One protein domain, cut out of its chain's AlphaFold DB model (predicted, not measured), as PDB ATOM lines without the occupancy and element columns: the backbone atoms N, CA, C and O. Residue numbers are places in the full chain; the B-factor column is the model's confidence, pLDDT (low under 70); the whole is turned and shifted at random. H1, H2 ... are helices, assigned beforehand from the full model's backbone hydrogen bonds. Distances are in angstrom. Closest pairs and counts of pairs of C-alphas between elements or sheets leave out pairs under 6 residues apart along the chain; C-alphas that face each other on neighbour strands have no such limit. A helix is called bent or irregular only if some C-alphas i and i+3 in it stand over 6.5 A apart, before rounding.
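Overview. This is residues 296 to 356 of the 435 residues of an uncharacterized protein of Archangium gephyra (UniProt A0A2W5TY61). Two helices, H2 and H3, joined by a tight link, form an open V, and the last turns of a third helix, H1, reach between its arms and cross both at a large angle. A long loop, residues 307 to 320, swings out from the end of H1 past the open side of the V and folds back to the start of H2, while residues 348 to 356 trail on from the end of H3. The printed part has 61 residues with three named helices, H1, H2 and H3 in that order, and no named strand; its class is all helix, with 36 residues in the named helices. It is compact, with a radius of gyration of the C-alphas of 10.8 A, and rounded, spanning 29 by 21 by 21 A.

Along the chain. H1 is residues 296 to 306, from C-alpha 296 at (79.340, -71.077, 34.832), and is 15.4 A long from first to last C-alpha. H2 is residues 321 to 330, 14.2 A long, and begins with C-alpha 321 at (82.460, -81.097, 21.793). H3, the longest helix, is residues 333 to 347, 20.9 A long, and ends with C-alpha 347 at (77.369, -89.531, 34.929). H3 is only just irregular: C-alphas 338 and 341 are 6.9 A apart.

Arrangement. H1 touches H2, and their closest C-alphas, those of Asn 304 and Ser 324, are 4.9 A apart. The lines of H1 and H2 are about perpendicular, at 75 degrees. H1 also touches H3, with the C-alphas of Val 306 and Ala 343 the closest at 4.6 A. The lines of H1 and H3 are about perpendicular, at 77 degrees. H2 and H3 are close but not clearly touching; their closest C-alphas, those of Arg 328 and Ile 336, are 7.2 A apart. H2 and H3 run opposite ways at a steep tilt of 39 degrees. In H1 and H2 every O i to N i+4 pair is within hydrogen-bond range; in H3 8 of 11 are.

Size, cuts and confidence. The two C-alphas farthest apart are those of Arg 333 and Pro 356, at 30.1 A, and the first and last printed C-alphas, of Gly 296 and Pro 356, are 14.1 A apart. The printed part runs from 296 to 356 and has no cut. The link from H1 to H2 is long, with 14 residues, and its C-alphas lie 4 to 11 A from the mean of the C-alphas. The link from H2 to H3 is tight, with 2 residues. The mean pLDDT of the printed part is 97.2, and no printed residue is under 70.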
ATOM      1  N   GLY A 296      79.711 -70.577  36.158       96.75
ATOM      2  CA  GLY A 296      79.340 -71.077  34.832       96.75
ATOM      3  C   GLY A 296      80.512 -71.729  34.099       96.75
ATOM      4  O   GLY A 296      80.389 -72.854  33.623       96.75
ATOM      5  N   GLU A 297      81.673 -71.068  34.071       97.38
ATOM      6  CA  GLU A 297      82.884 -71.610  33.436       97.38
ATOM      7  C   GLU A 297      83.389 -72.870  34.141       97.38
ATOM      8  O   GLU A 297      83.870 -73.796  33.484       97.38
ATOM      9  N   LEU A 298      83.261 -72.936  35.468       97.38
ATOM     10  CA  LEU A 298      83.577 -74.132  36.239       97.38
ATOM     11  C   LEU A 298      82.640 -75.289  35.863       97.38
ATOM     12  O   LEU A 298      83.109 -76.405  35.636       97.38
ATOM     13  N   GLY A 299      81.336 -75.013  35.744       97.69
ATOM     14  CA  GLY A 299      80.336 -75.961  35.249       97.69
ATOM     15  C   GLY A 299      80.674 -76.501  33.866       97.69
ATOM     16  O   GLY A 299      80.711 -77.716  33.673       97.69
ATOM     17  N   ASP A 300      80.990 -75.615  32.926       97.94
ATOM     18  CA  ASP A 300      81.380 -75.985  31.565       97.94
ATOM     19  C   ASP A 300      82.683 -76.804  31.566       97.94
ATOM     20  O   ASP A 300      82.786 -77.817  30.875       97.94
ATOM     21  N   THR A 301      83.667 -76.426  32.382       98.06
ATOM     22  CA  THR A 301      84.974 -77.097  32.454       98.06
ATOM     23  C   THR A 301      84.870 -78.505  33.038       98.06
ATOM     24  O   THR A 301      85.362 -79.462  32.432       98.06
ATOM     25  N   ILE A 302      84.215 -78.664  34.193       98.06
ATOM     26  CA  ILE A 302      83.997 -79.983  34.808       98.06
ATOM     27  C   ILE A 302      83.111 -80.824  33.890       98.06
ATOM     28  O   ILE A 302      83.434 -81.979  33.609       98.06
ATOM     29  N   GLY A 303      82.032 -80.239  33.367       98.19
ATOM     30  CA  GLY A 303      81.080 -80.957  32.538       98.19
ATOM     31  C   GLY A 303      81.700 -81.497  31.250       98.19
ATOM     32  O   GLY A 303      81.563 -82.677  30.933       98.19
ATOM     33  N   ASN A 304      82.452 -80.667  30.524       98.56
ATOM     34  CA  ASN A 304      83.152 -81.099  29.311       98.56
ATOM     35  C   ASN A 304      84.366 -81.999  29.601       98.56
ATOM     36  O   ASN A 304      84.762 -82.774  28.734       98.56
ATOM     37  N   SER A 305      84.906 -81.990  30.824       98.62
ATOM     38  CA  SER A 305      85.885 -83.000  31.254       98.62
ATOM     39  C   SER A 305      85.236 -84.376  31.418       98.62
ATOM     40  O   SER A 305      85.756 -85.353  30.888       98.62
ATOM     41  N   VAL A 306      84.067 -84.466  32.063       98.62
ATOM     42  CA  VAL A 306      83.299 -85.725  32.174       98.62
ATOM     43  C   VAL A 306      82.962 -86.285  30.786       98.62
ATOM     44  O   VAL A 306      83.126 -87.481  30.532       98.62
ATOM     45  N   ARG A 307      82.592 -85.411  29.839       98.44
ATOM     46  CA  ARG A 307      82.265 -85.792  28.454       98.44
ATOM     47  C   ARG A 307      83.435 -86.376  27.649       98.44
ATOM     48  O   ARG A 307      83.193 -86.952  26.592       98.44
ATOM     49  N   ILE A 308      84.679 -86.311  28.140       98.56
ATOM     50  CA  ILE A 308      85.818 -87.028  27.533       98.56
ATOM     51  C   ILE A 308      85.577 -88.545  27.542       98.56
ATOM     52  O   ILE A 308      85.927 -89.212  26.568       98.56
ATOM     53  N   HIS A 309      84.964 -89.067  28.610       98.50
ATOM     54  CA  HIS A 309      84.613 -90.488  28.761       98.50
ATOM     55  C   HIS A 309      83.113 -90.755  28.622       98.50
ATOM     56  O   HIS A 309      82.716 -91.873  28.315       98.50
ATOM     57  N   GLN A 310      82.278 -89.724  28.783       98.00
ATOM     58  CA  GLN A 310      80.816 -89.811  28.698       98.00
ATOM     59  C   GLN A 310      80.243 -88.818  27.660       98.00
ATOM     60  O   GLN A 310      79.582 -87.849  28.035       98.00
ATOM     61  N   PRO A 311      80.474 -89.007  26.341       97.31
ATOM     62  CA  PRO A 311      80.239 -87.968  25.325       97.31
ATOM     63  C   PRO A 311      78.787 -87.491  25.189       97.31
ATOM     64  O   PRO A 311      78.531 -86.379  24.727       97.31
ATOM     65  N   GLN A 312      77.826 -88.336  25.569       95.31
ATOM     66  CA  GLN A 312      76.398 -88.015  25.489       95.31
ATOM     67  C   GLN A 312      75.817 -87.443  26.780       95.31
ATOM     68  O   GLN A 312      74.659 -87.035  26.788       95.31
ATOM     69  N   TRP A 313      76.600 -87.385  27.854       96.50
ATOM     70  CA  TRP A 313      76.120 -86.895  29.135       96.50
ATOM     71  C   TRP A 313      75.886 -85.379  29.118       96.50
ATOM     72  O   TRP A 313      76.677 -84.625  28.546       96.50
ATOM     73  N   ASP A 314      74.805 -84.931  29.763       95.12
ATOM     74  CA  ASP A 314      74.396 -83.520  29.807       95.12
ATOM     75  C   ASP A 314      74.017 -83.027  31.216       95.12
ATOM     76  O   ASP A 314      73.229 -82.105  31.395       95.12
ATOM     77  N   GLY A 315      74.569 -83.662  32.254       95.00
ATOM     78  CA  GLY A 315      74.204 -83.378  33.646       95.00
ATOM     79  C   GLY A 315      74.878 -82.150  34.272       95.00
ATOM     80  O   GLY A 315      74.554 -81.815  35.411       95.00
ATOM     81  N   LEU A 316      75.815 -81.488  33.578       96.69
ATOM     82  CA  LEU A 316      76.492 -80.284  34.072       96.69
ATOM     83  C   LEU A 316      77.096 -79.434  32.947       96.69
ATOM     84  O   LEU A 316      77.803 -79.947  32.074       96.69
ATOM     85  N   GLY A 317      76.894 -78.117  33.042       96.00
ATOM     86  CA  GLY A 317      77.467 -77.140  32.117       96.00
ATOM     87  C   GLY A 317      76.977 -77.311  30.678       96.00
ATOM     88  O   GLY A 317      76.303 -78.277  30.322       96.00
ATOM     89  N   ARG A 318      77.342 -76.370  29.816       96.62
ATOM     90  CA  ARG A 318      77.003 -76.389  28.394       96.62
ATOM     91  C   ARG A 318      77.797 -77.481  27.684       96.62
ATOM     92  O   ARG A 318      79.028 -77.508  27.751       96.62
ATOM     93  N   LYS A 319      77.103 -78.373  26.972       96.62
ATOM     94  CA  LYS A 319      77.739 -79.372  26.104       96.62
ATOM     95  C   LYS A 319      78.506 -78.679  24.978       96.62
ATOM     96  O   LYS A 319      77.922 -77.948  24.182       96.62
ATOM     97  N   ASN A 320      79.812 -78.931  24.905       97.19
ATOM     98  CA  ASN A 320      80.685 -78.397  23.867       97.19
ATOM     99  C   ASN A 320      81.739 -79.447  23.470       97.19
ATOM    100  O   ASN A 320      82.690 -79.732  24.206       97.19
ATOM    101  N   GLU A 321      81.562 -80.048  22.291       96.69
ATOM    102  CA  GLU A 321      82.460 -81.097  21.793       96.69
ATOM    103  C   GLU A 321      83.871 -80.581  21.506       96.69
ATOM    104  O   GLU A 321      84.850 -81.293  21.746       96.69
ATOM    105  N   ASP A 322      83.996 -79.347  21.025       97.50
ATOM    106  CA  ASP A 322      85.294 -78.750  20.719       97.50
ATOM    107  C   ASP A 322      86.065 -78.439  21.997       97.50
ATOM    108  O   ASP A 322      87.255 -78.753  22.085       97.50
ATOM    109  N   GLN A 323      85.379 -77.948  23.034       97.31
ATOM    110  CA  GLN A 323      85.971 -77.792  24.361       97.31
ATOM    111  C   GLN A 323      86.396 -79.149  24.935       97.31
ATOM    112  O   GLN A 323      87.512 -79.278  25.431       97.31
ATOM    113  N   SER A 324      85.570 -80.192  24.809       98.12
ATOM    114  CA  SER A 324      85.921 -81.546  25.269       98.12
ATOM    115  C   SER A 324      87.186 -82.074  24.567       98.12
ATOM    116  O   SER A 324      88.092 -82.612  25.213       98.12
ATOM    117  N   LYS A 325      87.313 -81.862  23.247       98.06
ATOM    118  CA  LYS A 325      88.524 -82.200  22.470       98.06
ATOM    119  C   LYS A 325      89.734 -81.365  22.902       98.06
ATOM    120  O   LYS A 325      90.837 -81.906  22.981       98.06
ATOM    121  N   GLN A 326      89.551 -80.072  23.175       97.88
ATOM    122  CA  GLN A 326      90.608 -79.180  23.657       97.88
ATOM    123  C   GLN A 326      91.125 -79.620  25.033       97.88
ATOM    124  O   GLN A 326      92.335 -79.775  25.197       97.88
ATOM    125  N   LEU A 327      90.225 -79.890  25.984       98.12
ATOM    126  CA  LEU A 327      90.558 -80.389  27.321       98.12
ATOM    127  C   LEU A 327      91.307 -81.724  27.227       98.12
ATOM    128  O   LEU A 327      92.395 -81.860  27.782       98.12
ATOM    129  N   ARG A 328      90.819 -82.672  26.414       98.12
ATOM    130  CA  ARG A 328      91.500 -83.957  26.182       98.12
ATOM    131  C   ARG A 328      92.922 -83.797  25.635       98.12
ATOM    132  O   ARG A 328      93.785 -84.599  25.968       98.12
ATOM    133  N   ARG A 329      93.182 -82.799  24.783       97.81
ATOM    134  CA  ARG A 329      94.535 -82.508  24.267       97.81
ATOM    135  C   ARG A 329      95.428 -81.828  25.304       97.81
ATOM    136  O   ARG A 329      96.644 -81.988  25.238       97.81
ATOM    137  N   ALA A 330      94.842 -81.051  26.212       96.56
ATOM    138  CA  ALA A 330      95.567 -80.366  27.276       96.56
ATOM    139  C   ALA A 330      95.960 -81.316  28.418       96.56
ATOM    140  O   ALA A 330      97.027 -81.146  29.004       96.56
ATOM    141  N   TYR A 331      95.127 -82.313  28.715       97.88
ATOM    142  CA  TYR A 331      95.353 -83.254  29.810       97.88
ATOM    143  C   TYR A 331      96.427 -84.290  29.473       97.88
ATOM    144  O   TYR A 331      96.486 -84.846  28.375       97.88
ATOM    145  N   SER A 332      97.262 -84.611  30.460       97.62
ATOM    146  CA  SER A 332      98.201 -85.724  30.370       97.62
ATOM    147  C   SER A 332      97.471 -87.068  30.248       97.62
ATOM    148  O   SER A 332      96.346 -87.248  30.719       97.62
ATOM    149  N   ARG A 333      98.148 -88.079  29.684       98.19
ATOM    150  CA  ARG A 333      97.606 -89.451  29.599       98.19
ATOM    151  C   ARG A 333      97.226 -90.013  30.975       98.19
ATOM    152  O   ARG A 333      96.230 -90.720  31.088       98.19
ATOM    153  N   LYS A 334      98.007 -89.682  32.013       98.00
ATOM    154  CA  LYS A 334      97.744 -90.083  33.402       98.00
ATOM    155  C   LYS A 334      96.446 -89.459  33.917       98.00
ATOM    156  O   LYS A 334      95.622 -90.187  34.454       98.00
ATOM    157  N   ALA A 335      96.249 -88.156  33.716       98.00
ATOM    158  CA  ALA A 335      95.031 -87.462  34.131       98.00
ATOM    159  C   ALA A 335      93.788 -87.999  33.407       98.00
ATOM    160  O   ALA A 335      92.791 -88.292  34.055       98.00
ATOM    161  N   ILE A 336      93.866 -88.228  32.090       98.56
ATOM    162  CA  ILE A 336      92.757 -88.825  31.320       98.56
ATOM    163  C   ILE A 336      92.389 -90.205  31.870       98.56
ATOM    164  O   ILE A 336      91.207 -90.498  32.012       98.56
ATOM    165  N   LYS A 337      93.378 -91.043  32.210       98.56
ATOM    166  CA  LYS A 337      93.121 -92.352  32.823       98.56
ATOM    167  C   LYS A 337      92.471 -92.219  34.206       98.56
ATOM    168  O   LYS A 337      91.501 -92.904  34.485       98.56
ATOM    169  N   LEU A 338      92.981 -91.328  35.060       98.44
ATOM    170  CA  LEU A 338      92.421 -91.085  36.398       98.44
ATOM    171  C   LEU A 338      91.009 -90.479  36.363       98.44
ATOM    172  O   LEU A 338      90.278 -90.603  37.334       98.44
ATOM    173  N   LEU A 339      90.638 -89.820  35.264       98.75
ATOM    174  CA  LEU A 339      89.329 -89.200  35.072       98.75
ATOM    175  C   LEU A 339      88.222 -90.209  34.726       98.75
ATOM    176  O   LEU A 339      87.053 -89.878  34.894       98.75
ATOM    177  N   GLU A 340      88.558 -91.407  34.246       98.62
ATOM    178  CA  GLU A 340      87.586 -92.386  33.735       98.62
ATOM    179  C   GLU A 340      86.545 -92.797  34.785       98.62
ATOM    180  O   GLU A 340      85.353 -92.545  34.597       98.62
ATOM    181  N   ASP A 341      86.984 -93.345  35.921       98.62
ATOM    182  CA  ASP A 341      86.068 -93.795  36.976       98.62
ATOM    183  C   ASP A 341      85.254 -92.637  37.586       98.62
ATOM    184  O   ASP A 341      84.025 -92.761  37.670       98.62
ATOM    185  N   PRO A 342      85.855 -91.478  37.945       98.56
ATOM    186  CA  PRO A 342      85.089 -90.324  38.410       98.56
ATOM    187  C   PRO A 342      84.072 -89.816  37.385       98.56
ATOM    188  O   PRO A 342      82.955 -89.472  37.763       98.56
ATOM    189  N   ALA A 343      84.407 -89.791  36.090       98.62
ATOM    190  CA  ALA A 343      83.480 -89.361  35.043       98.62
ATOM    191  C   ALA A 343      82.272 -90.303  34.932       98.62
ATOM    192  O   ALA A 343      81.135 -89.831  34.861       98.62
ATOM    193  N   ASN A 344      82.502 -91.618  34.983       98.50
ATOM    194  CA  ASN A 344      81.435 -92.621  35.000       98.50
ATOM    195  C   ASN A 344      80.532 -92.454  36.231       98.50
ATOM    196  O   ASN A 344      79.305 -92.463  36.116       98.50
ATOM    197  N   ALA A 345      81.130 -92.241  37.404       98.44
ATOM    198  CA  ALA A 345      80.401 -92.056  38.653       98.44
ATOM    199  C   ALA A 345      79.592 -90.746  38.680       98.44
ATOM    200  O   ALA A 345      78.445 -90.756  39.121       98.44
ATOM    201  N   VAL A 346      80.136 -89.639  38.159       98.25
ATOM    202  CA  VAL A 346      79.385 -88.381  37.987       98.25
ATOM    203  C   VAL A 346      78.223 -88.569  37.012       98.25
ATOM    204  O   VAL A 346      77.127 -88.080  37.275       98.25
ATOM    205  N   ALA A 347      78.424 -89.300  35.912       97.31
ATOM    206  CA  ALA A 347      77.369 -89.531  34.929       97.31
ATOM    207  C   ALA A 347      76.186 -90.347  35.478       97.31
ATOM    208  O   ALA A 347      75.060 -90.169  35.015       97.31
ATOM    209  N   ALA A 348      76.428 -91.184  36.489       97.06
ATOM    210  CA  ALA A 348      75.401 -91.938  37.202       97.06
ATOM    211  C   ALA A 348      74.661 -91.122  38.284       97.06
ATOM    212  O   ALA A 348      73.681 -91.607  38.853       97.06
ATOM    213  N   MET A 349      75.104 -89.898  38.599       95.31
ATOM    214  CA  MET A 349      74.428 -89.057  39.588       95.31
ATOM    215  C   MET A 349      73.092 -88.530  39.038       95.31
ATOM    216  O   MET A 349      73.045 -88.039  37.910       95.31
ATOM    217  N   PRO A 350      72.012 -88.518  39.843       90.00
ATOM    218  CA  PRO A 350      70.711 -88.016  39.395       90.00
ATOM    219  C   PRO A 350      70.716 -86.501  39.140       90.00
ATOM    220  O   PRO A 350      69.947 -86.001  38.323       90.00
ATOM    221  N   LYS A 351      71.557 -85.754  39.866       89.06
ATOM    222  CA  LYS A 351      71.698 -84.303  39.739       89.06
ATOM    223  C   LYS A 351      73.061 -83.858  40.252       89.06
ATOM    224  O   LYS A 351      73.495 -84.308  41.311       89.06
ATOM    225  N   VAL A 352      73.687 -82.918  39.550       95.25
ATOM    226  CA  VAL A 352      74.918 -82.253  39.996       95.25
ATOM    227  C   VAL A 352      74.615 -80.791  40.317       95.25
ATOM    228  O   VAL A 352      74.018 -80.077  39.514       95.25
ATOM    229  N   GLN A 353      75.008 -80.339  41.507       94.25
ATOM    230  CA  GLN A 353      74.927 -78.937  41.923       94.25
ATOM    231  C   GLN A 353      76.305 -78.505  42.413       94.25
ATOM    232  O   GLN A 353      76.779 -79.032  43.414       94.25
ATOM    233  N   LEU A 354      76.954 -77.578  41.704       95.44
ATOM    234  CA  LEU A 354      78.334 -77.200  42.015       95.44
ATOM    235  C   LEU A 354      78.460 -76.300  43.238       95.44
ATOM    236  O   LEU A 354      79.362 -76.536  44.034       95.44
ATOM    237  N   ASP A 355      77.574 -75.322  43.424       95.69
ATOM    238  CA  ASP A 355      77.744 -74.335  44.501       95.69
ATOM    239  C   ASP A 355      77.866 -74.982  45.896       95.69
ATOM    240  O   ASP A 355      78.818 -74.659  46.611       95.69
ATOM    241  N   PRO A 356      77.021 -75.965  46.285       96.62
ATOM    242  CA  PRO A 356      77.187 -76.653  47.567       96.62
ATOM    243  C   PRO A 356      78.490 -77.459  47.669       96.62
ATOM    244  O   PRO A 356      79.038 -77.593  48.761       96.62
TER     245      PRO A 356